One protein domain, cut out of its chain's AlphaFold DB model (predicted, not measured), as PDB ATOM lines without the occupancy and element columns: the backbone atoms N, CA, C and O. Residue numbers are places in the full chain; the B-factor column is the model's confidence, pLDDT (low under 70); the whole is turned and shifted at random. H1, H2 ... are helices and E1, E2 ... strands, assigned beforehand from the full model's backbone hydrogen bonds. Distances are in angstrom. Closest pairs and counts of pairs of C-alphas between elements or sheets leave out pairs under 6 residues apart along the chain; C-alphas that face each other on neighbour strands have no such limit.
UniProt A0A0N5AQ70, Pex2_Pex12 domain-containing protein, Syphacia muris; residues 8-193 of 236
ATOM      1  N   CYS A   8     -35.364  31.792 -32.350       71.81
ATOM      2  CA  CYS A   8     -35.373  32.021 -33.780       71.81
ATOM      3  C   CYS A   8     -34.034  31.625 -34.448       71.81
ATOM      4  O   CYS A   8     -34.039  31.143 -35.580       71.81
ATOM      5  N   ILE A   9     -32.898  31.702 -33.734       72.69
ATOM      6  CA  ILE A   9     -31.604  31.186 -34.229       72.69
ATOM      7  C   ILE A   9     -31.638  29.660 -34.342       72.69
ATOM      8  O   ILE A   9     -31.102  29.088 -35.290       72.69
ATOM      9  N   TYR A  10     -32.287  28.992 -33.386       73.12
ATOM     10  CA  TYR A  10     -32.406  27.535 -33.378       73.12
ATOM     11  C   TYR A  10     -33.219  27.037 -34.568       73.12
ATOM     12  O   TYR A  10     -32.803  26.091 -35.231       73.12
ATOM     13  N   ALA A  11     -34.336  27.708 -34.862       75.44
ATOM     14  CA  ALA A  11     -35.136  27.429 -36.046       75.44
ATOM     15  C   ALA A  11     -34.299  27.550 -37.331       75.44
ATOM     16  O   ALA A  11     -34.281  26.626 -38.139       75.44
ATOM     17  N   LEU A  12     -33.525  28.634 -37.467       77.50
ATOM     18  CA  LEU A  12     -32.676  28.865 -38.637       77.50
ATOM     19  C   LEU A  12     -31.565  27.811 -38.789       77.50
ATOM     20  O   LEU A  12     -31.301  27.341 -39.894       77.50
ATOM     21  N   ASN A  13     -30.891  27.442 -37.697       77.31
ATOM     22  CA  ASN A  13     -29.835  26.426 -37.745       77.31
ATOM     23  C   ASN A  13     -30.406  25.043 -38.085       77.31
ATOM     24  O   ASN A  13     -29.793  24.278 -38.826       77.31
ATOM     25  N   PHE A  14     -31.594  24.729 -37.568       79.06
ATOM     26  CA  PHE A  14     -32.292  23.496 -37.911       79.06
ATOM     27  C   PHE A  14     -32.650  23.447 -39.400       79.06
ATOM     28  O   PHE A  14     -32.348  22.449 -40.052       79.06
ATOM     29  N   ASP A  15     -33.195  24.535 -39.950       81.62
ATOM     30  CA  ASP A  15     -33.504  24.637 -41.381       81.62
ATOM     31  C   ASP A  15     -32.241  24.414 -42.238       81.62
ATOM     32  O   ASP A  15     -32.245  23.582 -43.146       81.62
ATOM     33  N   LYS A  16     -31.112  25.044 -41.877       81.75
ATOM     34  CA  LYS A  16     -29.813  24.824 -42.547       81.75
ATOM     35  C   LYS A  16     -29.334  23.372 -42.468       81.75
ATOM     36  O   LYS A  16     -28.806  22.840 -43.444       81.75
ATOM     37  N   LYS A  17     -29.480  22.717 -41.311       81.62
ATOM     38  CA  LYS A  17     -29.106  21.301 -41.150       81.62
ATOM     39  C   LYS A  17     -29.962  20.396 -42.023       81.62
ATOM     40  O   LYS A  17     -29.430  19.466 -42.621       81.62
ATOM     41  N   LEU A  18     -31.256  20.682 -42.110       83.56
ATOM     42  CA  LEU A  18     -32.191  19.919 -42.926       83.56
ATOM     43  C   LEU A  18     -31.869  20.062 -44.420       83.56
ATOM     44  O   LEU A  18     -31.830  19.061 -45.133       83.56
ATOM     45  N   GLU A  19     -31.528  21.269 -44.874       83.69
ATOM     46  CA  GLU A  19     -31.029  21.493 -46.235       83.69
ATOM     47  C   GLU A  19     -29.738  20.718 -46.522       83.69
ATOM     48  O   GLU A  19     -29.631  20.050 -47.548       83.69
ATOM     49  N   ASN A  20     -28.759  20.771 -45.615       84.62
ATOM     50  CA  ASN A  20     -27.495  20.052 -45.789       84.62
ATOM     51  C   ASN A  20     -27.696  18.535 -45.807       84.62
ATOM     52  O   ASN A  20     -27.053  17.843 -46.593       84.62
ATOM     53  N   TYR A  21     -28.608  18.022 -44.980       86.12
ATOM     54  CA  TYR A  21     -28.953  16.607 -44.972       86.12
ATOM     55  C   TYR A  21     -29.566  16.173 -46.306       86.12
ATOM     56  O   TYR A  21     -29.162  15.152 -46.853       86.12
ATOM     57  N   LEU A  22     -30.479  16.964 -46.876       83.75
ATOM     58  CA  LEU A  22     -31.045  16.675 -48.199       83.75
ATOM     59  C   LEU A  22     -29.985  16.695 -49.296       83.75
ATOM     60  O   LEU A  22     -29.967  15.791 -50.126       83.75
ATOM     61  N   LYS A  23     -29.075  17.677 -49.276       84.44
ATOM     62  CA  LYS A  23     -27.963  17.723 -50.235       84.44
ATOM     63  C   LYS A  23     -27.098  16.472 -50.143       84.44
ATOM     64  O   LYS A  23     -26.832  15.828 -51.149       84.44
ATOM     65  N   GLN A  24     -26.752  16.076 -48.921       88.12
ATOM     66  CA  GLN A  24     -25.956  14.881 -48.678       88.12
ATOM     67  C   GLN A  24     -26.676  13.598 -49.120       88.12
ATOM     68  O   GLN A  24     -26.026  12.668 -49.588       88.12
ATOM     69  N   GLN A  25     -28.002  13.529 -48.981       86.75
ATOM     70  CA  GLN A  25     -28.777  12.391 -49.475       86.75
ATOM     71  C   GLN A  25     -28.818  12.342 -51.006       86.75
ATOM     72  O   GLN A  25     -28.668  11.266 -51.575       86.75
ATOM     73  N   ILE A  26     -28.948  13.491 -51.675       84.62
ATOM     74  CA  ILE A  26     -28.851  13.576 -53.140       84.62
ATOM     75  C   ILE A  26     -27.473  13.094 -53.609       84.62
ATOM     76  O   ILE A  26     -27.396  12.311 -54.549       84.62
ATOM     77  N   ASP A  27     -26.402  13.489 -52.921       85.06
ATOM     78  CA  ASP A  27     -25.039  13.066 -53.258       85.06
ATOM     79  C   ASP A  27     -24.810  11.567 -53.077       85.06
ATOM     80  O   ASP A  27     -24.179  10.932 -53.919       85.06
ATOM     81  N   LYS A  28     -25.353  10.981 -52.005       87.62
ATOM     82  CA  LYS A  28     -25.302   9.529 -51.794       87.62
ATOM     83  C   LYS A  28     -26.061   8.776 -52.882       87.62
ATOM     84  O   LYS A  28     -25.526   7.824 -53.437       87.62
ATOM     85  N   LEU A  29     -27.259   9.245 -53.230       84.50
ATOM     86  CA  LEU A  29     -28.049   8.660 -54.314       84.50
ATOM     87  C   LEU A  29     -27.336   8.786 -55.667       84.50
ATOM     88  O   LEU A  29     -27.361   7.842 -56.448       84.50
ATOM     89  N   LEU A  30     -26.662   9.910 -55.938       82.25
ATOM     90  CA  LEU A  30     -25.841  10.067 -57.144       82.25
ATOM     91  C   LEU A  30     -24.662   9.088 -57.170       82.25
ATOM     92  O   LEU A  30     -24.344   8.568 -58.235       82.25
ATOM     93  N   ALA A  31     -24.036   8.816 -56.023       81.94
ATOM     94  CA  ALA A  31     -22.893   7.908 -55.927       81.94
ATOM     95  C   ALA A  31     -23.264   6.423 -56.103       81.94
ATOM     96  O   ALA A  31     -22.431   5.637 -56.548       81.94
ATOM     97  N   GLU A  32     -24.498   6.034 -55.774       88.06
ATOM     98  CA  GLU A  32     -24.989   4.651 -55.904       88.06
ATOM     99  C   GLU A  32     -25.509   4.315 -57.318       88.06
ATOM    100  O   GLU A  32     -25.804   3.156 -57.619       88.06
ATOM    101  N   LEU A  33     -25.622   5.308 -58.209       85.94
ATOM    102  CA  LEU A  33     -26.189   5.129 -59.547       85.94
ATOM    103  C   LEU A  33     -25.170   4.600 -60.580       85.94
ATOM    104  O   LEU A  33     -23.967   4.845 -60.479       85.94
ATOM    105  N   PRO A  34     -25.633   3.911 -61.646       84.19
ATOM    106  CA  PRO A  34     -24.761   3.432 -62.719       84.19
ATOM    107  C   PRO A  34     -24.062   4.586 -63.452       84.19
ATOM    108  O   PRO A  34     -24.688   5.608 -63.734       84.19
ATOM    109  N   PHE A  35     -22.809   4.383 -63.881       77.12
ATOM    110  CA  PHE A  35     -21.934   5.402 -64.501       77.12
ATOM    111  C   PHE A  35     -22.594   6.257 -65.604       77.12
ATOM    112  O   PHE A  35     -22.341   7.458 -65.715       77.12
ATOM    113  N   ARG A  36     -23.484   5.655 -66.403       75.12
ATOM    114  CA  ARG A  36     -24.198   6.325 -67.504       75.12
ATOM    115  C   ARG A  36     -25.227   7.356 -67.022       75.12
ATOM    116  O   ARG A  36     -25.473   8.338 -67.713       75.12
ATOM    117  N   TRP A  37     -25.816   7.133 -65.850       77.69
ATOM    118  CA  TRP A  37     -26.760   8.053 -65.219       77.69
ATOM    119  C   TRP A  37     -26.046   9.122 -64.400       77.69
ATOM    120  O   TRP A  37     -26.509  10.257 -64.387       77.69
ATOM    121  N   VAL A  38     -24.901   8.798 -63.790       79.69
ATOM    122  CA  VAL A  38     -24.103   9.751 -62.999       79.69
ATOM    123  C   VAL A  38     -23.684  10.948 -63.844       79.69
ATOM    124  O   VAL A  38     -23.958  12.075 -63.466       79.69
ATOM    125  N   THR A  39     -23.114  10.728 -65.030       75.69
ATOM    126  CA  THR A  39     -22.686  11.825 -65.922       75.69
ATOM    127  C   THR A  39     -23.847  12.694 -66.409       75.69
ATOM    128  O   THR A  39     -23.683  13.899 -66.598       75.69
ATOM    129  N   TYR A  40     -25.033  12.108 -66.594       79.38
ATOM    130  CA  TYR A  40     -26.224  12.867 -66.966       79.38
ATOM    131  C   TYR A  40     -26.768  13.670 -65.777       79.38
ATOM    132  O   TYR A  40     -27.047  14.855 -65.918       79.38
ATOM    133  N   LEU A  41     -26.879  13.056 -64.598       75.75
ATOM    134  CA  LEU A  41     -27.409  13.686 -63.384       75.75
ATOM    135  C   LEU A  41     -26.461  14.718 -62.778       75.75
ATOM    136  O   LEU A  41     -26.936  15.709 -62.232       75.75
ATOM    137  N   ASP A  42     -25.150  14.536 -62.915       76.75
ATOM    138  CA  ASP A  42     -24.145  15.488 -62.440       76.75
ATOM    139  C   ASP A  42     -24.266  16.829 -63.183       76.75
ATOM    140  O   ASP A  42     -24.258  17.898 -62.575       76.75
ATOM    141  N   LYS A  43     -24.586  16.784 -64.484       79.81
ATOM    142  CA  LYS A  43     -24.937  17.976 -65.273       79.81
ATOM    143  C   LYS A  43     -26.172  18.713 -64.733       79.81
ATOM    144  O   LYS A  43     -26.265  19.931 -64.864       79.81
ATOM    145  N   TYR A  44     -27.108  17.989 -64.119       80.06
ATOM    146  CA  TYR A  44     -28.337  18.530 -63.527       80.06
ATOM    147  C   TYR A  44     -28.254  18.701 -62.005       80.06
ATOM    148  O   TYR A  44     -29.254  19.040 -61.368       80.06
ATOM    149  N   ARG A  45     -27.079  18.525 -61.392       76.19
ATOM    150  CA  ARG A  45     -26.913  18.546 -59.932       76.19
ATOM    151  C   ARG A  45     -27.380  19.861 -59.308       76.19
ATOM    152  O   ARG A  45     -28.111  19.858 -58.318       76.19
ATOM    153  N   HIS A  46     -27.063  20.992 -59.939       76.19
ATOM    154  CA  HIS A  46     -27.550  22.305 -59.499       76.19
ATOM    155  C   HIS A  46     -29.073  22.456 -59.627       76.19
ATOM    156  O   HIS A  46     -29.692  23.122 -58.794       76.19
ATOM    157  N   GLU A  47     -29.688  21.828 -60.632       81.69
ATOM    158  CA  GLU A  47     -31.143  21.839 -60.812       81.69
ATOM    159  C   GLU A  47     -31.836  20.956 -59.770       81.69
ATOM    160  O   GLU A  47     -32.829  21.379 -59.184       81.69
ATOM    161  N   LEU A  48     -31.275  19.788 -59.445       80.00
ATOM    162  CA  LEU A  48     -31.783  18.911 -58.384       80.00
ATOM    163  C   LEU A  48     -31.735  19.589 -57.011       80.00
ATOM    164  O   LEU A  48     -32.718  19.559 -56.263       80.00
ATOM    165  N   TYR A  49     -30.628  20.263 -56.695       81.81
ATOM    166  CA  TYR A  49     -30.535  21.061 -55.475       81.81
ATOM    167  C   TYR A  49     -31.569  22.179 -55.441       81.81
ATOM    168  O   TYR A  49     -32.245  22.348 -54.423       81.81
ATOM    169  N   PHE A  50     -31.744  22.889 -56.553       81.38
ATOM    170  CA  PHE A  50     -32.756  23.929 -56.664       81.38
ATOM    171  C   PHE A  50     -34.172  23.378 -56.465       81.38
ATOM    172  O   PHE A  50     -34.931  23.934 -55.674       81.38
ATOM    173  N   ILE A  51     -34.514  22.252 -57.099       83.25
ATOM    174  CA  ILE A  51     -35.823  21.598 -56.957       83.25
ATOM    175  C   ILE A  51     -36.062  21.174 -55.504       83.25
ATOM    176  O   ILE A  51     -37.148  21.403 -54.972       83.25
ATOM    177  N   SER A  52     -35.053  20.620 -54.821       82.06
ATOM    178  CA  SER A  52     -35.183  20.243 -53.406       82.06
ATOM    179  C   SER A  52     -35.464  21.455 -52.504       82.06
ATOM    180  O   SER A  52     -36.344  21.405 -51.641       82.06
ATOM    181  N   GLN A  53     -34.775  22.575 -52.747       81.12
ATOM    182  CA  GLN A  53     -34.979  23.818 -52.006       81.12
ATOM    183  C   GLN A  53     -36.337  24.444 -52.318       81.12
ATOM    184  O   GLN A  53     -37.013  24.918 -51.400       81.12
ATOM    185  N   LEU A  54     -36.758  24.398 -53.584       83.00
ATOM    186  CA  LEU A  54     -38.073  24.834 -54.040       83.00
ATOM    187  C   LEU A  54     -39.176  24.032 -53.340       83.00
ATOM    188  O   LEU A  54     -40.111  24.629 -52.819       83.00
ATOM    189  N   LEU A  55     -39.049  22.704 -53.259       81.75
ATOM    190  CA  LEU A  55     -40.016  21.837 -52.582       81.75
ATOM    191  C   LEU A  55     -40.114  22.158 -51.086       81.75
ATOM    192  O   LEU A  55     -41.213  22.431 -50.598       81.75
ATOM    193  N   LEU A  56     -38.982  22.231 -50.380       79.94
ATOM    194  CA  LEU A  56     -38.952  22.609 -48.962       79.94
ATOM    195  C   LEU A  56     -39.619  23.963 -48.700       79.94
ATOM    196  O   LEU A  56     -40.455  24.105 -47.800       79.94
ATOM    197  N   HIS A  57     -39.260  24.966 -49.497       76.44
ATOM    198  CA  HIS A  57     -39.749  26.323 -49.305       76.44
ATOM    199  C   HIS A  57     -41.169  26.527 -49.838       76.44
ATOM    200  O   HIS A  57     -41.878  27.388 -49.318       76.44
ATOM    201  N   SER A  58     -41.629  25.731 -50.805       77.81
ATOM    202  CA  SER A  58     -43.018  25.755 -51.282       77.81
ATOM    203  C   SER A  58     -43.980  25.295 -50.186       77.81
ATOM    204  O   SER A  58     -44.974  25.968 -49.908       77.81
ATOM    205  N   PHE A  59     -43.627  24.220 -49.474       72.38
ATOM    206  CA  PHE A  59     -44.408  23.709 -48.351       72.38
ATOM    207  C   PHE A  59     -44.449  24.709 -47.186       72.38
ATOM    208  O   PHE A  59     -45.508  24.970 -46.610       72.38
ATOM    209  N   SER A  60     -43.305  25.331 -46.893       71.12
ATOM    210  CA  SER A  60     -43.186  26.425 -45.921       71.12
ATOM    211  C   SER A  60     -44.029  27.649 -46.317       71.12
ATOM    212  O   SER A  60     -44.760  28.207 -45.497       71.12
ATOM    213  N   SER A  61     -44.025  28.026 -47.599       69.31
ATOM    214  CA  SER A  61     -44.804  29.155 -48.125       69.31
ATOM    215  C   SER A  61     -46.321  28.911 -48.073       69.31
ATOM    216  O   SER A  61     -47.106  29.847 -47.936       69.31
ATOM    217  N   LEU A  62     -46.782  27.663 -48.100       70.12
ATOM    218  CA  LEU A  62     -48.206  27.364 -47.924       70.12
ATOM    219  C   LEU A  62     -48.642  27.539 -46.461       70.12
ATOM    220  O   LEU A  62     -49.651  28.196 -46.194       70.12
ATOM    221  N   LYS A  63     -47.853  27.026 -45.509       71.25
ATOM    222  CA  LYS A  63     -48.212  27.030 -44.080       71.25
ATOM    223  C   LYS A  63     -47.878  28.335 -43.352       71.25
ATOM    224  O   LYS A  63     -48.563  28.669 -42.390       71.25
ATOM    225  N   GLY A  64     -46.886  29.098 -43.812       70.25
ATOM    226  CA  GLY A  64     -46.454  30.361 -43.203       70.25
ATOM    227  C   GLY A  64     -45.090  30.271 -42.498       70.25
ATOM    228  O   GLY A  64     -44.161  30.941 -42.959       70.25
ATOM    229  N   PRO A  65     -44.946  29.503 -41.398       73.19
ATOM    230  CA  PRO A  65     -43.669  29.331 -40.707       73.19
ATOM    231  C   PRO A  65     -42.778  28.295 -41.410       73.19
ATOM    232  O   PRO A  65     -43.276  27.324 -41.988       73.19
ATOM    233  N   SER A  66     -41.454  28.480 -41.328       76.75
ATOM    234  CA  SER A  66     -40.497  27.455 -41.775       76.75
ATOM    235  C   SER A  66     -40.582  26.193 -40.916       76.75
ATOM    236  O   SER A  66     -41.121  26.223 -39.812       76.75
ATOM    237  N   ALA A  67     -40.048  25.070 -41.404       75.88
ATOM    238  CA  ALA A  67     -40.079  23.802 -40.673       75.88
ATOM    239  C   ALA A  67     -39.439  23.932 -39.275       75.88
ATOM    240  O   ALA A  67     -40.029  23.506 -38.280       75.88
ATOM    241  N   GLY A  68     -38.287  24.601 -39.180       73.75
ATOM    242  CA  GLY A  68     -37.626  24.913 -37.917       73.75
ATOM    243  C   GLY A  68     -38.421  25.879 -37.039       73.75
ATOM    244  O   GLY A  68     -38.438  25.724 -35.818       73.75
ATOM    245  N   GLN A  69     -39.124  26.853 -37.620       76.50
ATOM    246  CA  GLN A  69     -39.976  27.780 -36.862       76.50
ATOM    247  C   GLN A  69     -41.224  27.094 -36.311       76.50
ATOM    248  O   GLN A  69     -41.561  27.300 -35.146       76.50
ATOM    249  N   ALA A  70     -41.855  26.232 -37.110       75.69
ATOM    250  CA  ALA A  70     -42.988  25.418 -36.698       75.69
ATOM    251  C   ALA A  70     -42.602  24.486 -35.538       75.69
ATOM    252  O   ALA A  70     -43.334  24.399 -34.553       75.69
ATOM    253  N   LEU A  71     -41.414  23.868 -35.600       73.38
ATOM    254  CA  LEU A  71     -40.875  23.034 -34.521       73.38
ATOM    255  C   LEU A  71     -40.620  23.831 -33.228       73.38
ATOM    256  O   LEU A  71     -40.815  23.322 -32.127       73.38
ATOM    257  N   MET A  72     -40.207  25.094 -33.359       71.19
ATOM    258  CA  MET A  72     -39.933  25.998 -32.235       71.19
ATOM    259  C   MET A  72     -41.170  26.792 -31.776       71.19
ATOM    260  O   MET A  72     -41.049  27.674 -30.923       71.19
ATOM    261  N   GLY A  73     -42.359  26.520 -32.328       70.69
ATOM    262  CA  GLY A  73     -43.594  27.236 -31.982       70.69
ATOM    263  C   GLY A  73     -43.533  28.745 -32.254       70.69
ATOM    264  O   GLY A  73     -44.152  29.531 -31.527       70.69
ATOM    265  N   LEU A  74     -42.745  29.149 -33.254       73.88
ATOM    266  CA  LEU A  74     -42.588  30.529 -33.701       73.88
ATOM    267  C   LEU A  74     -43.541  30.807 -34.860       73.88
ATOM    268  O   LEU A  74     -43.672  29.993 -35.774       73.88
ATOM    269  N   ASN A  75     -44.166  31.978 -34.835       75.81
ATOM    270  CA  ASN A  75     -45.053  32.438 -35.893       75.81
ATOM    271  C   ASN A  75     -44.708  33.871 -36.300       75.81
ATOM    272  O   ASN A  75     -44.171  34.645 -35.509       75.81
ATOM    273  N   TYR A  76     -45.026  34.236 -37.538       74.56
ATOM    274  CA  TYR A  76     -44.792  35.590 -38.035       74.56
ATOM    275  C   TYR A  76     -45.903  36.550 -37.617       74.56
ATOM    276  O   TYR A  76     -47.087  36.266 -37.805       74.56
ATOM    277  N   GLU A  77     -45.513  37.724 -37.130       67.12
ATOM    278  CA  GLU A  77     -46.405  38.859 -36.913       67.12
ATOM    279  C   GLU A  77     -46.817  39.465 -38.264       67.12
ATOM    280  O   GLU A  77     -45.960  39.825 -39.072       67.12
ATOM    281  N   ASN A  78     -48.125  39.578 -38.525       64.06
ATOM    282  CA  ASN A  78     -48.695  40.230 -39.716       64.06
ATOM    283  C   ASN A  78     -48.107  39.765 -41.066       64.06
ATOM    284  O   ASN A  78     -47.493  40.518 -41.832       64.06
ATOM    285  N   CYS A  79     -48.361  38.500 -41.396       65.88
ATOM    286  CA  CYS A  79     -47.876  37.853 -42.612       65.88
ATOM    287  C   CYS A  79     -48.734  38.205 -43.852       65.88
ATOM    288  O   CYS A  79     -49.585  37.424 -44.284       65.88
ATOM    289  N   GLN A  80     -48.513  39.382 -44.451       77.31
ATOM    290  CA  GLN A  80     -49.122  39.736 -45.743       77.31
ATOM    291  C   GLN A  80     -48.633  38.796 -46.865       77.31
ATOM    292  O   GLN A  80     -47.457  38.431 -46.921       77.31
ATOM    293  N   ARG A  81     -49.530  38.423 -47.795       75.75
ATOM    294  CA  ARG A  81     -49.247  37.437 -48.864       75.75
ATOM    295  C   ARG A  81     -48.032  37.812 -49.721       75.75
ATOM    296  O   ARG A  81     -47.207  36.950 -50.005       75.75
ATOM    297  N   TRP A  82     -47.870  39.091 -50.066       78.81
ATOM    298  CA  TRP A  82     -46.730  39.554 -50.867       78.81
ATOM    299  C   TRP A  82     -45.391  39.406 -50.129       78.81
ATOM    300  O   TRP A  82     -44.404  39.027 -50.749       78.81
ATOM    301  N   LYS A  83     -45.350  39.612 -48.800       79.88
ATOM    302  CA  LYS A  83     -44.135  39.413 -47.989       79.88
ATOM    303  C   LYS A  83     -43.701  37.951 -48.004       79.88
ATOM    304  O   LYS A  83     -42.515  37.644 -48.061       79.88
ATOM    305  N   ARG A  84     -44.668  37.033 -48.012       74.31
ATOM    306  CA  ARG A  84     -44.394  35.598 -48.108       74.31
ATOM    307  C   ARG A  84     -43.744  35.230 -49.443       74.31
ATOM    308  O   ARG A  84     -42.739  34.525 -49.463       74.31
ATOM    309  N   VAL A  85     -44.277  35.773 -50.537       77.31
ATOM    310  CA  VAL A  85     -43.715  35.590 -51.884       77.31
ATOM    311  C   VAL A  85     -42.335  36.242 -51.993       77.31
ATOM    312  O   VAL A  85     -41.398  35.603 -52.458       77.31
ATOM    313  N   ALA A  86     -42.160  37.464 -51.487       79.94
ATOM    314  CA  ALA A  86     -40.870  38.152 -51.490       79.94
ATOM    315  C   ALA A  86     -39.793  37.379 -50.704       79.94
ATOM    316  O   ALA A  86     -38.660  37.264 -51.171       79.94
ATOM    317  N   ARG A  87     -40.145  36.777 -49.559       79.69
ATOM    318  CA  ARG A  87     -39.236  35.901 -48.803       79.69
ATOM    319  C   ARG A  87     -38.842  34.670 -49.618       79.69
ATOM    320  O   ARG A  87     -37.666  34.325 -49.658       79.69
ATOM    321  N   PHE A  88     -39.808  34.025 -50.270       78.88
ATOM    322  CA  PHE A  88     -39.551  32.867 -51.125       78.88
ATOM    323  C   PHE A  88     -38.593  33.214 -52.275       78.88
ATOM    324  O   PHE A  88     -37.602  32.518 -52.484       78.88
ATOM    325  N   ILE A  89     -38.828  34.340 -52.956       79.31
ATOM    326  CA  ILE A  89     -37.955  34.838 -54.028       79.31
ATOM    327  C   ILE A  89     -36.538  35.093 -53.494       79.31
ATOM    328  O   ILE A  89     -35.561  34.643 -54.091       79.31
ATOM    329  N   ALA A  90     -36.416  35.765 -52.349       76.69
ATOM    330  CA  ALA A  90     -35.121  36.114 -51.771       76.69
ATOM    331  C   ALA A  90     -34.307  34.895 -51.303       76.69
ATOM    332  O   ALA A  90     -33.082  34.941 -51.344       76.69
ATOM    333  N   ILE A  91     -34.962  33.823 -50.846       73.94
ATOM    334  CA  ILE A  91     -34.268  32.635 -50.327       73.94
ATOM    335  C   ILE A  91     -33.986  31.609 -51.426       73.94
ATOM    336  O   ILE A  91     -32.948  30.965 -51.376       73.94
ATOM    337  N   VAL A  92     -34.870  31.451 -52.413       75.94
ATOM    338  CA  VAL A  92     -34.754  30.370 -53.408       75.94
ATOM    339  C   VAL A  92     -34.236  30.884 -54.750       75.94
ATOM    340  O   VAL A  92     -33.292  30.336 -55.311       75.94
ATOM    341  N   ILE A  93     -34.820  31.968 -55.265       75.38
ATOM    342  CA  ILE A  93     -34.513  32.468 -56.615       75.38
ATOM    343  C   ILE A  93     -33.199  33.245 -56.617       75.38
ATOM    344  O   ILE A  93     -32.383  33.080 -57.522       75.38
ATOM    345  N   LEU A  94     -32.970  34.060 -55.588       76.19
ATOM    346  CA  LEU A  94     -31.771  34.884 -55.481       76.19
ATOM    347  C   LEU A  94     -30.483  34.034 -55.494       76.19
ATOM    348  O   LEU A  94     -29.678  34.245 -56.396       76.19
ATOM    349  N   PRO A  95     -30.271  33.021 -54.632       71.88
ATOM    350  CA  PRO A  95     -29.046  32.222 -54.696       71.88
ATOM    351  C   PRO A  95     -28.903  31.418 -55.998       71.88
ATOM    352  O   PRO A  95     -27.784  31.270 -56.486       71.88
ATOM    353  N   TYR A  96     -30.003  30.963 -56.608       72.00
ATOM    354  CA  TYR A  96     -29.961  30.278 -57.905       72.00
ATOM    355  C   TYR A  96     -29.495  31.206 -59.036       72.00
ATOM    356  O   TYR A  96     -28.581  30.869 -59.793       72.00
ATOM    357  N   CYS A  97     -30.075  32.407 -59.122       68.44
ATOM    358  CA  CYS A  97     -29.644  33.422 -60.079       68.44
ATOM    359  C   CYS A  97     -28.175  33.792 -59.855       68.44
ATOM    360  O   CYS A  97     -27.413  33.849 -60.817       68.44
ATOM    361  N   PHE A  98     -27.767  33.984 -58.598       68.94
ATOM    362  CA  PHE A  98     -26.385  34.296 -58.235       68.94
ATOM    363  C   PHE A  98     -25.414  33.190 -58.683       68.94
ATOM    364  O   PHE A  98     -24.381  33.508 -59.271       68.94
ATOM    365  N   GLY A  99     -25.764  31.911 -58.501       66.19
ATOM    366  CA  GLY A  99     -24.952  30.784 -58.971       66.19
ATOM    367  C   GLY A  99     -24.789  30.757 -60.493       66.19
ATOM    368  O   GLY A  99     -23.681  30.610 -61.003       66.19
ATOM    369  N   LYS A 100     -25.871  30.994 -61.244       67.38
ATOM    370  CA  LYS A 100     -25.836  30.961 -62.716       67.38
ATOM    371  C   LYS A 100     -25.112  32.170 -63.321       67.38
ATOM    372  O   LYS A 100     -24.365  32.025 -64.288       67.38
ATOM    373  N   LEU A 101     -25.291  33.359 -62.740       62.69
ATOM    374  CA  LEU A 101     -24.666  34.613 -63.189       62.69
ATOM    375  C   LEU A 101     -23.156  34.674 -62.900       62.69
ATOM    376  O   LEU A 101     -22.426  35.343 -63.636       62.69
ATOM    377  N   ALA A 102     -22.671  33.941 -61.891       58.69
ATOM    378  CA  ALA A 102     -21.250  33.859 -61.549       58.69
ATOM    379  C   ALA A 102     -20.378  33.213 -62.647       58.69
ATOM    380  O   ALA A 102     -19.161  33.389 -62.646       58.69
ATOM    381  N   THR A 103     -20.973  32.519 -63.622       60.03
ATOM    382  CA  THR A 103     -20.247  31.907 -64.750       60.03
ATOM    383  C   THR A 103     -19.829  32.910 -65.838       60.03
ATOM    384  O   THR A 103     -18.956  32.603 -66.647       60.03
ATOM    385  N   SER A 104     -20.387  34.128 -65.844       63.31
ATOM    386  CA  SER A 104     -20.210  35.120 -66.919       63.31
ATOM    387  C   SER A 104     -19.117  36.176 -66.638       63.31
ATOM    388  O   SER A 104     -18.503  36.197 -65.572       63.31
ATOM    389  N   ARG A 105     -18.891  37.103 -67.589       60.66
ATOM    390  CA  ARG A 105     -17.874  38.195 -67.619       60.66
ATOM    391  C   ARG A 105     -17.777  39.081 -66.359       60.66
ATOM    392  O   ARG A 105     -16.843  39.867 -66.238       60.66
ATOM    393  N   TRP A 106     -18.698  38.950 -65.407       63.19
ATOM    394  CA  TRP A 106     -18.802  39.758 -64.188       63.19
ATOM    395  C   TRP A 106     -18.123  39.142 -62.953       63.19
ATOM    396  O   TRP A 106     -18.212  39.722 -61.871       63.19
ATOM    397  N   LYS A 107     -17.397  38.020 -63.097       63.72
ATOM    398  CA  LYS A 107     -16.708  37.301 -61.998       63.72
ATOM    399  C   LYS A 107     -15.953  38.212 -61.017       63.72
ATOM    400  O   LYS A 107     -16.103  38.063 -59.808       63.72
ATOM    401  N   MET A 108     -15.189  39.193 -61.507       60.47
ATOM    402  CA  MET A 108     -14.408  40.096 -60.642       60.47
ATOM    403  C   MET A 108     -15.263  41.081 -59.835       60.47
ATOM    404  O   MET A 108     -14.956  41.367 -58.677       60.47
ATOM    405  N   LEU A 109     -16.332  41.617 -60.427       64.12
ATOM    406  CA  LEU A 109     -17.263  42.498 -59.714       64.12
ATOM    407  C   LEU A 109     -18.073  41.692 -58.703       64.12
ATOM    408  O   LEU A 109     -18.247  42.121 -57.564       64.12
ATOM    409  N   PHE A 110     -18.469  40.483 -59.082       67.25
ATOM    410  CA  PHE A 110     -19.226  39.580 -58.234       67.25
ATOM    411  C   PHE A 110     -18.447  39.127 -56.997       67.25
ATOM    412  O   PHE A 110     -19.001  39.113 -55.903       67.25
ATOM    413  N   GLN A 111     -17.143  38.855 -57.126       64.75
ATOM    414  CA  GLN A 111     -16.287  38.562 -55.970       64.75
ATOM    415  C   GLN A 111     -16.271  39.716 -54.960       64.75
ATOM    416  O   GLN A 111     -16.389  39.487 -53.759       64.75
ATOM    417  N   LYS A 112     -16.194  40.967 -55.434       68.38
ATOM    418  CA  LYS A 112     -16.258  42.145 -54.554       68.38
ATOM    419  C   LYS A 112     -17.628  42.268 -53.886       68.38
ATOM    420  O   LYS A 112     -17.691  42.477 -52.677       68.38
ATOM    421  N   PHE A 113     -18.711  42.093 -54.646       71.62
ATOM    422  CA  PHE A 113     -20.075  42.130 -54.112       71.62
ATOM    423  C   PHE A 113     -20.332  41.027 -53.084       71.62
ATOM    424  O   PHE A 113     -20.907  41.307 -52.039       71.62
ATOM    425  N   SER A 114     -19.860  39.805 -53.326       70.31
ATOM    426  CA  SER A 114     -20.000  38.686 -52.390       70.31
ATOM    427  C   SER A 114     -19.332  38.985 -51.048       70.31
ATOM    428  O   SER A 114     -19.926  38.740 -50.000       70.31
ATOM    429  N   SER A 115     -18.133  39.573 -51.061       69.31
ATOM    430  CA  SER A 115     -17.443  39.972 -49.827       69.31
ATOM    431  C   SER A 115     -18.187  41.082 -49.080       69.31
ATOM    432  O   SER A 115     -18.296  41.030 -47.855       69.31
ATOM    433  N   VAL A 116     -18.746  42.063 -49.799       75.00
ATOM    434  CA  VAL A 116     -19.552  43.145 -49.202       75.00
ATOM    435  C   VAL A 116     -20.850  42.599 -48.604       75.00
ATOM    436  O   VAL A 116     -21.202  42.947 -47.480       75.00
ATOM    437  N   ILE A 117     -21.539  41.699 -49.306       74.56
ATOM    438  CA  ILE A 117     -22.752  41.036 -48.808       74.56
ATOM    439  C   ILE A 117     -22.430  40.198 -47.565       74.56
ATOM    440  O   ILE A 117     -23.183  40.246 -46.592       74.56
ATOM    441  N   GLY A 118     -21.295  39.490 -47.555       70.31
ATOM    442  CA  GLY A 118     -20.806  38.764 -46.383       70.31
ATOM    443  C   GLY A 118     -20.576  39.681 -45.179       70.31
ATOM    444  O   GLY A 118     -21.059  39.390 -44.086       70.31
ATOM    445  N   LEU A 119     -19.929  40.833 -45.384       73.69
ATOM    446  CA  LEU A 119     -19.726  41.844 -44.339       73.69
ATOM    447  C   LEU A 119     -21.062  42.363 -43.784       73.69
ATOM    448  O   LEU A 119     -21.243  42.422 -42.569       73.69
ATOM    449  N   ILE A 120     -22.013  42.697 -44.662       77.31
ATOM    450  CA  ILE A 120     -23.357  43.150 -44.269       77.31
ATOM    451  C   ILE A 120     -24.076  42.052 -43.470       77.31
ATOM    452  O   ILE A 120     -24.723  42.350 -42.465       77.31
ATOM    453  N   GLY A 121     -23.919  40.787 -43.870       72.75
ATOM    454  CA  GLY A 121     -24.404  39.616 -43.137       72.75
ATOM    455  C   GLY A 121     -23.860  39.548 -41.711       72.75
ATOM    456  O   GLY A 121     -24.642  39.470 -40.762       72.75
ATOM    457  N   VAL A 122     -22.541  39.674 -41.551       72.62
ATOM    458  CA  VAL A 122     -21.874  39.661 -40.239       72.62
ATOM    459  C   VAL A 122     -22.310  40.848 -39.379       72.62
ATOM    460  O   VAL A 122     -22.664  40.665 -38.213       72.62
ATOM    461  N   MET A 123     -22.352  42.062 -39.937       75.44
ATOM    462  CA  MET A 123     -22.806  43.249 -39.201       75.44
ATOM    463  C   MET A 123     -24.264  43.120 -38.756       75.44
ATOM    464  O   MET A 123     -24.600  43.460 -37.620       75.44
ATOM    465  N   HIS A 124     -25.130  42.591 -39.621       76.81
ATOM    466  CA  HIS A 124     -26.517  42.320 -39.265       76.81
ATOM    467  C   HIS A 124     -26.624  41.286 -38.151       76.81
ATOM    468  O   HIS A 124     -27.411  41.461 -37.222       76.81
ATOM    469  N   TYR A 125     -25.824  40.227 -38.228       69.19
ATOM    470  CA  TYR A 125     -25.801  39.189 -37.217       69.19
ATOM    471  C   TYR A 125     -25.341  39.732 -35.852       69.19
ATOM    472  O   TYR A 125     -25.991  39.480 -34.839       69.19
ATOM    473  N   LEU A 126     -24.288  40.556 -35.820       70.06
ATOM    474  CA  LEU A 126     -23.826  41.242 -34.605       70.06
ATOM    475  C   LEU A 126     -24.886  42.195 -34.042       70.06
ATOM    476  O   LEU A 126     -25.128  42.219 -32.833       70.06
ATOM    477  N   TYR A 127     -25.559  42.952 -34.911       73.56
ATOM    478  CA  TYR A 127     -26.665  43.812 -34.502       73.56
ATOM    479  C   TYR A 127     -27.809  42.994 -33.889       73.56
ATOM    480  O   TYR A 127     -28.362  43.363 -32.853       73.56
ATOM    481  N   PHE A 128     -28.148  41.866 -34.507       68.75
ATOM    482  CA  PHE A 128     -29.176  40.963 -34.014       68.75
ATOM    483  C   PHE A 128     -28.798  40.322 -32.670       68.75
ATOM    484  O   PHE A 128     -29.666  40.209 -31.805       68.75
ATOM    485  N   LEU A 129     -27.525  39.979 -32.442       66.38
ATOM    486  CA  LEU A 129     -27.054  39.522 -31.129       66.38
ATOM    487  C   LEU A 129     -27.216  40.593 -30.041       66.38
ATOM    488  O   LEU A 129     -27.481  40.249 -28.892       66.38
ATOM    489  N   ARG A 130     -27.063  41.879 -30.391       65.56
ATOM    490  CA  ARG A 130     -27.155  42.992 -29.434       65.56
ATOM    491  C   ARG A 130     -28.592  43.402 -29.109       65.56
ATOM    492  O   ARG A 130     -28.882  43.669 -27.949       65.56
ATOM    493  N   TYR A 131     -29.466  43.489 -30.111       63.88
ATOM    494  CA  TYR A 131     -30.822  44.034 -29.946       63.88
ATOM    495  C   TYR A 131     -31.930  42.972 -29.943       63.88
ATOM    496  O   TYR A 131     -33.006  43.218 -29.402       63.88
ATOM    497  N   GLY A 132     -31.689  41.790 -30.518       58.53
ATOM    498  CA  GLY A 132     -32.727  40.782 -30.745       58.53
ATOM    499  C   GLY A 132     -33.791  41.229 -31.765       58.53
ATOM    500  O   GLY A 132     -33.890  42.397 -32.130       58.53
ATOM    501  N   GLY A 133     -34.586  40.286 -32.283       64.31
ATOM    502  CA  GLY A 133     -35.722  40.579 -33.175       64.31
ATOM    503  C   GLY A 133     -35.714  39.799 -34.492       64.31
ATOM    504  O   GLY A 133     -36.364  38.761 -34.592       64.31
ATOM    505  N   TYR A 134     -34.997  40.293 -35.504       66.38
ATOM    506  CA  TYR A 134     -35.015  39.750 -36.873       66.38
ATOM    507  C   TYR A 134     -33.852  38.786 -37.127       66.38
ATOM    508  O   TYR A 134     -32.697  39.198 -37.069       66.38
ATOM    509  N   CYS A 135     -34.132  37.516 -37.433       63.66
ATOM    510  CA  CYS A 135     -33.080  36.499 -37.577       63.66
ATOM    511  C   CYS A 135     -32.298  36.585 -38.873       63.66
ATOM    512  O   CYS A 135     -31.130  36.207 -38.918       63.66
ATOM    513  N   THR A 136     -32.933  37.072 -39.926       69.12
ATOM    514  CA  THR A 136     -32.306  37.195 -41.236       69.12
ATOM    515  C   THR A 136     -32.438  38.621 -41.754       69.12
ATOM    516  O   THR A 136     -33.390  39.334 -41.434       69.12
ATOM    517  N   LEU A 137     -31.467  39.039 -42.572       65.12
ATOM    518  CA  LEU A 137     -31.509  40.322 -43.281       65.12
ATOM    519  C   LEU A 137     -32.784  40.457 -44.112       65.12
ATOM    520  O   LEU A 137     -33.402  41.517 -44.143       65.12
ATOM    521  N   THR A 138     -33.198  39.362 -44.747       67.38
ATOM    522  CA  THR A 138     -34.425  39.290 -45.538       67.38
ATOM    523  C   THR A 138     -35.652  39.524 -44.659       67.38
ATOM    524  O   THR A 138     -36.466  40.383 -44.979       67.38
ATOM    525  N   GLU A 139     -35.763  38.875 -43.497       72.44
ATOM    526  CA  GLU A 139     -36.853  39.148 -42.548       72.44
ATOM    527  C   GLU A 139     -36.858  40.592 -42.043       72.44
ATOM    528  O   GLU A 139     -37.933  41.166 -41.875       72.44
ATOM    529  N   ARG A 140     -35.684  41.203 -41.846       72.06
ATOM    530  CA  ARG A 140     -35.587  42.608 -41.437       72.06
ATOM    531  C   ARG A 140     -36.063  43.565 -42.524       72.06
ATOM    532  O   ARG A 140     -36.841  44.463 -42.222       72.06
ATOM    533  N   ILE A 141     -35.636  43.359 -43.770       71.31
ATOM    534  CA  ILE A 141     -36.074  44.164 -44.924       71.31
ATOM    535  C   ILE A 141     -37.589  44.029 -45.120       71.31
ATOM    536  O   ILE A 141     -38.271  45.008 -45.404       71.31
ATOM    537  N   LEU A 142     -38.131  42.826 -44.922       66.19
ATOM    538  CA  LEU A 142     -39.564  42.564 -45.052       66.19
ATOM    539  C   LEU A 142     -40.381  42.970 -43.804       66.19
ATOM    540  O   LEU A 142     -41.619  42.929 -43.831       66.19
ATOM    541  N   GLY A 143     -39.721  43.362 -42.710       70.50
ATOM    542  CA  GLY A 143     -40.360  43.679 -41.431       70.50
ATOM    543  C   GLY A 143     -41.149  42.499 -40.854       70.50
ATOM    544  O   GLY A 143     -42.218  42.695 -40.281       70.50
ATOM    545  N   LEU A 144     -40.673  41.271 -41.071       71.69
ATOM    546  CA  LEU A 144     -41.282  40.042 -40.568       71.69
ATOM    547  C   LEU A 144     -40.736  39.759 -39.169       71.69
ATOM    548  O   LEU A 144     -39.652  39.195 -39.008       71.69
ATOM    549  N   ARG A 145     -41.477  40.184 -38.146       70.38
ATOM    550  CA  ARG A 145     -41.113  39.929 -36.753       70.38
ATOM    551  C   ARG A 145     -41.601  38.543 -36.335       70.38
ATOM    552  O   ARG A 145     -42.726  38.155 -36.635       70.38
ATOM    553  N   ASN A 146     -40.742  37.789 -35.652       69.75
ATOM    554  CA  ASN A 146     -41.091  36.482 -35.101       69.75
ATOM    555  C   ASN A 146     -41.711  36.663 -33.708       69.75
ATOM    556  O   ASN A 146     -41.066  37.221 -32.817       69.75
ATOM    557  N   ILE A 147     -42.935  36.172 -33.518       70.56
ATOM    558  CA  ILE A 147     -43.601  36.063 -32.218       70.56
ATOM    559  C   ILE A 147     -43.517  34.612 -31.748       70.56
ATOM    560  O   ILE A 147     -43.690  33.666 -32.517       70.56
ATOM    561  N   GLN A 148     -43.258  34.431 -30.456       67.38
ATOM    562  CA  GLN A 148     -43.277  33.125 -29.817       67.38
ATOM    563  C   GLN A 148     -44.686  32.820 -29.299       67.38
ATOM    564  O   GLN A 148     -45.146  33.440 -28.348       67.38
ATOM    565  N   THR A 149     -45.360  31.856 -29.925       60.25
ATOM    566  CA  THR A 149     -46.732  31.438 -29.571       60.25
ATOM    567  C   THR A 149     -46.784  30.139 -28.756       60.25
ATOM    568  O   THR A 149     -47.846  29.778 -28.261       60.25
ATOM    569  N   GLY A 150     -45.659  29.428 -28.590       55.84
ATOM    570  CA  GLY A 150     -45.605  28.095 -27.968       55.84
ATOM    571  C   GLY A 150     -44.827  27.991 -26.646       55.84
ATOM    572  O   GLY A 150     -43.854  28.709 -26.397       55.84
ATOM    573  N   ASN A 151     -45.225  27.025 -25.810       51.00
ATOM    574  CA  ASN A 151     -44.660  26.760 -24.484       51.00
ATOM    575  C   ASN A 151     -43.352  25.938 -24.586       51.00
ATOM    576  O   ASN A 151     -43.331  24.712 -24.495       51.00
ATOM    577  N   LEU A 152     -42.229  26.626 -24.809       54.19
ATOM    578  CA  LEU A 152     -40.922  26.055 -25.178       54.19
ATOM    579  C   LEU A 152     -40.159  25.323 -24.042       54.19
ATOM    580  O   LEU A 152     -38.927  25.314 -24.037       54.19
ATOM    581  N   ARG A 153     -40.835  24.781 -23.021       52.25
ATOM    582  CA  ARG A 153     -40.176  24.288 -21.789       52.25
ATOM    583  C   ARG A 153     -39.477  22.931 -21.943       52.25
ATOM    584  O   ARG A 153     -38.456  22.726 -21.297       52.25
ATOM    585  N   SER A 154     -39.967  22.044 -22.813       49.56
ATOM    586  CA  SER A 154     -39.516  20.640 -22.865       49.56
ATOM    587  C   SER A 154     -38.194  20.418 -23.632       49.56
ATOM    588  O   SER A 154     -37.302  19.729 -23.149       49.56
ATOM    589  N   PHE A 155     -37.979  21.091 -24.771       51.22
ATOM    590  CA  PHE A 155     -36.744  20.946 -25.575       51.22
ATOM    591  C   PHE A 155     -35.550  21.787 -25.055       51.22
ATOM    592  O   PHE A 155     -34.429  21.689 -25.550       51.22
ATOM    593  N   ARG A 156     -35.793  22.644 -24.052       52.44
ATOM    594  CA  ARG A 156     -34.934  23.766 -23.620       52.44
ATOM    595  C   ARG A 156     -33.868  23.399 -22.576       52.44
ATOM    596  O   ARG A 156     -33.005  24.224 -22.301       52.44
ATOM    597  N   SER A 157     -33.900  22.199 -21.993       51.38
ATOM    598  CA  SER A 157     -33.082  21.875 -20.810       51.38
ATOM    599  C   SER A 157     -31.756  21.153 -21.097       51.38
ATOM    600  O   SER A 157     -30.805  21.383 -20.354       51.38
ATOM    601  N   LYS A 158     -31.643  20.318 -22.142       52.94
ATOM    602  CA  LYS A 158     -30.474  19.418 -22.296       52.94
ATOM    603  C   LYS A 158     -29.410  19.829 -23.325       52.94
ATOM    604  O   LYS A 158     -28.274  19.406 -23.178       52.94
ATOM    605  N   ASN A 159     -29.719  20.666 -24.322       59.19
ATOM    606  CA  ASN A 159     -28.807  20.921 -25.462       59.19
ATOM    607  C   ASN A 159     -28.302  22.369 -25.611       59.19
ATOM    608  O   ASN A 159     -27.679  22.715 -26.613       59.19
ATOM    609  N   THR A 160     -28.529  23.234 -24.627       56.72
ATOM    610  CA  THR A 160     -28.229  24.676 -24.722       56.72
ATOM    611  C   THR A 160     -26.739  24.984 -24.903       56.72
ATOM    612  O   THR A 160     -26.381  25.824 -25.722       56.72
ATOM    613  N   ASN A 161     -25.856  24.273 -24.196       58.53
ATOM    614  CA  ASN A 161     -24.411  24.519 -24.250       58.53
ATOM    615  C   ASN A 161     -23.785  24.104 -25.589       58.53
ATOM    616  O   ASN A 161     -22.964  24.834 -26.144       58.53
ATOM    617  N   LEU A 162     -24.204  22.957 -26.134       61.88
ATOM    618  CA  LEU A 162     -23.723  22.471 -27.431       61.88
ATOM    619  C   LEU A 162     -24.124  23.420 -28.561       61.88
ATOM    620  O   LEU A 162     -23.320  23.728 -29.438       61.88
ATOM    621  N   ILE A 163     -25.350  23.935 -28.506       61.00
ATOM    622  CA  ILE A 163     -25.875  24.793 -29.566       61.00
ATOM    623  C   ILE A 163     -25.275  26.201 -29.492       61.00
ATOM    624  O   ILE A 163     -24.944  26.775 -30.526       61.00
ATOM    625  N   ASN A 164     -25.044  26.740 -28.292       63.31
ATOM    626  CA  ASN A 164     -24.335  28.014 -28.138       63.31
ATOM    627  C   ASN A 164     -22.913  27.947 -28.712       63.31
ATOM    628  O   ASN A 164     -22.465  28.887 -29.370       63.31
ATOM    629  N   LYS A 165     -22.225  26.816 -28.513       70.25
ATOM    630  CA  LYS A 165     -20.902  26.573 -29.099       70.25
ATOM    631  C   LYS A 165     -20.964  26.530 -30.628       70.25
ATOM    632  O   LYS A 165     -20.118  27.126 -31.284       70.25
ATOM    633  N   GLU A 166     -21.976  25.873 -31.193       65.38
ATOM    634  CA  GLU A 166     -22.172  25.791 -32.646       65.38
ATOM    635  C   GLU A 166     -22.483  27.161 -33.271       65.38
ATOM    636  O   GLU A 166     -21.931  27.503 -34.316       65.38
ATOM    637  N   ILE A 167     -23.298  27.981 -32.601       69.06
ATOM    638  CA  ILE A 167     -23.585  29.356 -33.024       69.06
ATOM    639  C   ILE A 167     -22.306  30.192 -33.020       69.06
ATOM    640  O   ILE A 167     -21.988  30.832 -34.020       69.06
ATOM    641  N   LEU A 168     -21.548  30.165 -31.923       71.69
ATOM    642  CA  LEU A 168     -20.305  30.923 -31.805       71.69
ATOM    643  C   LEU A 168     -19.293  30.498 -32.875       71.69
ATOM    644  O   LEU A 168     -18.660  31.353 -33.491       71.69
ATOM    645  N   LEU A 169     -19.209  29.198 -33.165       73.75
ATOM    646  CA  LEU A 169     -18.379  28.668 -34.243       73.75
ATOM    647  C   LEU A 169     -18.840  29.163 -35.622       73.75
ATOM    648  O   LEU A 169     -18.010  29.513 -36.457       73.75
ATOM    649  N   HIS A 170     -20.150  29.226 -35.870       70.38
ATOM    650  CA  HIS A 170     -20.693  29.720 -37.137       70.38
ATOM    651  C   HIS A 170     -20.381  31.209 -37.345       70.38
ATOM    652  O   HIS A 170     -20.009  31.608 -38.448       70.38
ATOM    653  N   VAL A 171     -20.480  32.013 -36.284       71.19
ATOM    654  CA  VAL A 171     -20.131  33.443 -36.298       71.19
ATOM    655  C   VAL A 171     -18.644  33.636 -36.506       71.19
ATOM    656  O   VAL A 171     -18.233  34.435 -37.341       71.19
ATOM    657  N   PHE A 172     -17.835  32.873 -35.775       74.25
ATOM    658  CA  PHE A 172     -16.391  32.889 -35.926       74.25
ATOM    659  C   PHE A 172     -15.985  32.525 -37.356       74.25
ATOM    660  O   PHE A 172     -15.143  33.196 -37.942       74.25
ATOM    661  N   ARG A 173     -16.628  31.520 -37.959       78.25
ATOM    662  CA  ARG A 173     -16.376  31.127 -39.349       78.25
ATOM    663  C   ARG A 173     -16.738  32.232 -40.341       78.25
ATOM    664  O   ARG A 173     -15.948  32.510 -41.236       78.25
ATOM    665  N   GLU A 174     -17.904  32.859 -40.202       70.69
ATOM    666  CA  GLU A 174     -18.292  33.982 -41.070       70.69
ATOM    667  C   GLU A 174     -17.345  35.178 -40.908       70.69
ATOM    668  O   GLU A 174     -16.936  35.782 -41.900       70.69
ATOM    669  N   LEU A 175     -16.916  35.463 -39.678       76.50
ATOM    670  CA  LEU A 175     -15.910  36.480 -39.400       76.50
ATOM    671  C   LEU A 175     -14.561  36.129 -40.045       76.50
ATOM    672  O   LEU A 175     -13.944  36.993 -40.658       76.50
ATOM    673  N   MET A 176     -14.119  34.872 -39.959       74.19
ATOM    674  CA  MET A 176     -12.890  34.403 -40.604       74.19
ATOM    675  C   MET A 176     -12.958  34.546 -42.124       74.19
ATOM    676  O   MET A 176     -12.000  35.030 -42.718       74.19
ATOM    677  N   PHE A 177     -14.087  34.222 -42.760       74.50
ATOM    678  CA  PHE A 177     -14.253  34.425 -44.204       74.50
ATOM    679  C   PHE A 177     -14.131  35.893 -44.625       74.50
ATOM    680  O   PHE A 177     -13.648  36.173 -45.718       74.50
ATOM    681  N   VAL A 178     -14.528  36.831 -43.764       74.44
ATOM    682  CA  VAL A 178     -14.369  38.270 -44.015       74.44
ATOM    683  C   VAL A 178     -12.948  38.747 -43.704       74.44
ATOM    684  O   VAL A 178     -12.367  39.504 -44.480       74.44
ATOM    685  N   LEU A 179     -12.368  38.309 -42.586       75.00
ATOM    686  CA  LEU A 179     -11.041  38.741 -42.141       75.00
ATOM    687  C   LEU A 179      -9.919  38.176 -43.009       75.00
ATOM    688  O   LEU A 179      -8.929  38.861 -43.241       75.00
ATOM    689  N   PHE A 180     -10.074  36.963 -43.528       76.00
ATOM    690  CA  PHE A 180      -9.056  36.288 -44.322       76.00
ATOM    691  C   PHE A 180      -8.624  37.053 -45.595       76.00
ATOM    692  O   PHE A 180      -7.424  37.290 -45.765       76.00
ATOM    693  N   PRO A 181      -9.531  37.524 -46.477       75.19
ATOM    694  CA  PRO A 181      -9.140  38.333 -47.633       75.19
ATOM    695  C   PRO A 181      -8.582  39.712 -47.243       75.19
ATOM    696  O   PRO A 181      -7.747  40.252 -47.969       75.19
ATOM    697  N   ILE A 182      -9.008  40.284 -46.109       76.94
ATOM    698  CA  ILE A 182      -8.483  41.562 -45.597       76.94
ATOM    699  C   ILE A 182      -7.048  41.377 -45.101       76.94
ATOM    700  O   ILE A 182      -6.174  42.161 -45.463       76.94
ATOM    701  N   TYR A 183      -6.798  40.315 -44.334       76.50
ATOM    702  CA  TYR A 183      -5.479  39.951 -43.831       76.50
ATOM    703  C   TYR A 183      -4.493  39.732 -44.978       76.50
ATOM    704  O   TYR A 183      -3.444  40.362 -44.993       76.50
ATOM    705  N   MET A 184      -4.864  38.940 -45.991       74.00
ATOM    706  CA  MET A 184      -4.022  38.713 -47.175       74.00
ATOM    707  C   MET A 184      -3.699  40.004 -47.936       74.00
ATOM    708  O   MET A 184      -2.597  40.180 -48.455       74.00
ATOM    709  N   ARG A 185      -4.651  40.941 -48.004       75.81
ATOM    710  CA  ARG A 185      -4.419  42.235 -48.648       75.81
ATOM    711  C   ARG A 185      -3.503  43.121 -47.809       75.81
ATOM    712  O   ARG A 185      -2.607  43.748 -48.365       75.81
ATOM    713  N   LEU A 186      -3.683  43.131 -46.491       78.81
ATOM    714  CA  LEU A 186      -2.845  43.887 -45.566       78.81
ATOM    715  C   LEU A 186      -1.406  43.362 -45.558       78.81
ATOM    716  O   LEU A 186      -0.478  44.155 -45.679       78.81
ATOM    717  N   THR A 187      -1.208  42.043 -45.515       75.75
ATOM    718  CA  THR A 187       0.129  41.439 -45.604       75.75
ATOM    719  C   THR A 187       0.776  41.689 -46.961       75.75
ATOM    720  O   THR A 187       1.967  41.967 -47.003       75.75
ATOM    721  N   SER A 188       0.018  41.687 -48.066       70.38
ATOM    722  CA  SER A 188       0.564  42.036 -49.389       70.38
ATOM    723  C   SER A 188       1.005  43.502 -49.495       70.38
ATOM    724  O   SER A 188       2.024  43.785 -50.116       70.38
ATOM    725  N   LEU A 189       0.281  44.428 -48.855       73.56
ATOM    726  CA  LEU A 189       0.641  45.848 -48.807       73.56
ATOM    727  C   LEU A 189       1.859  46.084 -47.911       73.56
ATOM    728  O   LEU A 189       2.761  46.825 -48.291       73.56
ATOM    729  N   LEU A 190       1.914  45.411 -46.759       69.69
ATOM    730  CA  LEU A 190       3.070  45.445 -45.865       69.69
ATOM    731  C   LEU A 190       4.307  44.836 -46.538       69.69
ATOM    732  O   LEU A 190       5.381  45.420 -46.453       69.69
ATOM    733  N   ARG A 191       4.150  43.736 -47.288       59.44
ATOM    734  CA  ARG A 191       5.236  43.116 -48.061       59.44
ATOM    735  C   ARG A 191       5.716  44.023 -49.197       59.44
ATOM    736  O   ARG A 191       6.910  44.123 -49.421       59.44
ATOM    737  N   HIS A 192       4.818  44.754 -49.863       53.66
ATOM    738  CA  HIS A 192       5.213  45.772 -50.845       53.66
ATOM    739  C   HIS A 192       5.987  46.941 -50.222       53.66
ATOM    740  O   HIS A 192       6.828  47.530 -50.894       53.66
ATOM    741  N   TYR A 193       5.720  47.260 -48.953       51.31
ATOM    742  CA  TYR A 193       6.440  48.298 -48.216       51.31
ATOM    743  C   TYR A 193       7.813  47.816 -47.718       51.31
ATOM    744  O   TYR A 193       8.741  48.612 -47.624       51.31
TER     745      TYR A 193
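AT A GLANCE: This is residues 8 to 193 of the 236 residues of the protein "Pex2_Pex12 domain-containing protein" of Syphacia muris (UniProt A0A0N5AQ70). Five long helices, H1, H3, H5, H6 and H8, make a loose, open frame round a middle that no named element fills: H3 and H5 lie side by side, H6 and H8 cross, and H8 passes near H1. H2 makes a far corner between H1 and H3, the small pair of strands E1 and E2 lies near the first residue of H1, and residues 182 to 193 of H8 stick out as an arm. The printed part has 186 residues with eight named helices and two named strands, in the order H1, H2, H3, H4, E1, H5, H6, H7, E2, H8; the sheet, in the order E1, E2, is antiparallel and the class is mostly helix. The whole is only just loose, close to compact, with a radius of gyration of the C-alphas of 19.4 A and spans of 58 by 52 by 37 A.

IN THESE COORDINATES: Find C-alpha 8 at (-35.373, 32.021, -33.780); from there H1, residues 8 to 31, runs 35.0 A to C-alpha 31 at (-22.893, 7.908, -55.927). Next come H2, residues 35 to 43, and H3, residues 45 to 63, which is 27.9 A long. H4, residues 67 to 71, and the strand E1, residues 74 to 76, lead on to H5, residues 81 to 101, 28.6 A long. H6, residues 107 to 131, measures 35.7 A, and after it you meet H7, residues 137 to 141, and the strand E2, residues 146 to 148. H8, residues 160 to 193, is the longest helix by residues and runs 48.1 A to C-alpha 193 at (6.440, 48.298, -48.216).

HOW THE PARTS SIT: Begin at the hub, H1, which touches H2, H3 and H4. Its residues 30 to 31 alone touch H2, closest at the C-alphas of Leu 30 and Val 38, 6.1 A apart; the two form a helical hairpin, opposite ways at a tilt of 37 degrees, only just steep. H1 and H3 only just touch, with 3 pairs of C-alphas within 8 A, the closest those of Lys 23 and Tyr 49 at 6.7 A. Residues 8 to 15 of H1 touch H4, where the C-alphas of Ala 11 and Gly 68 come to 4.0 A. Move on to H3 and H5, which touch at a shallow tilt of 7 degrees, opposite ways, closest at the C-alphas of Ser 61 and Arg 84, 6.5 A apart. H5 has a kink of 32 degrees near residue 95. H5 and H7 only just touch, with 3 pairs within 8 A, the closest the C-alphas of Arg 87 and Thr 138 at 6.7 A. H6 and H8 touch at a steep tilt of 45 degrees, opposite ways, with the C-alphas of Leu 119 and Val 178 closest at 6.4 A. H1 and H8 are near each other, while H1 and H6, for instance, are apart. Between the antiparallel neighbours E1 and E2, N 75 and O 147 are within hydrogen-bond range at 2.9 A, as are N 147 and O 75 at 2.8 A. Every O i to N i+4 pair is within range in H1, H3, H4, H6 and H7; H2 has 3 of 5, H5 14 of 17 and H8 28 of 30.

THE WHOLE: The C-alphas of Asn 151 and Tyr 193 are the two farthest apart, at 60.3 A. The printed part has no cut, and its one long link is E2 to H8, with 11 residues. H8 has a kink of 34 degrees near residue 179, and its residues 182 to 193 stand free. Look in the B-factor column for a mean pLDDT of the printed part of 72.3; 58 residues are under 70, among them residues 97 to 112, 128 to 138 and 148 to 164.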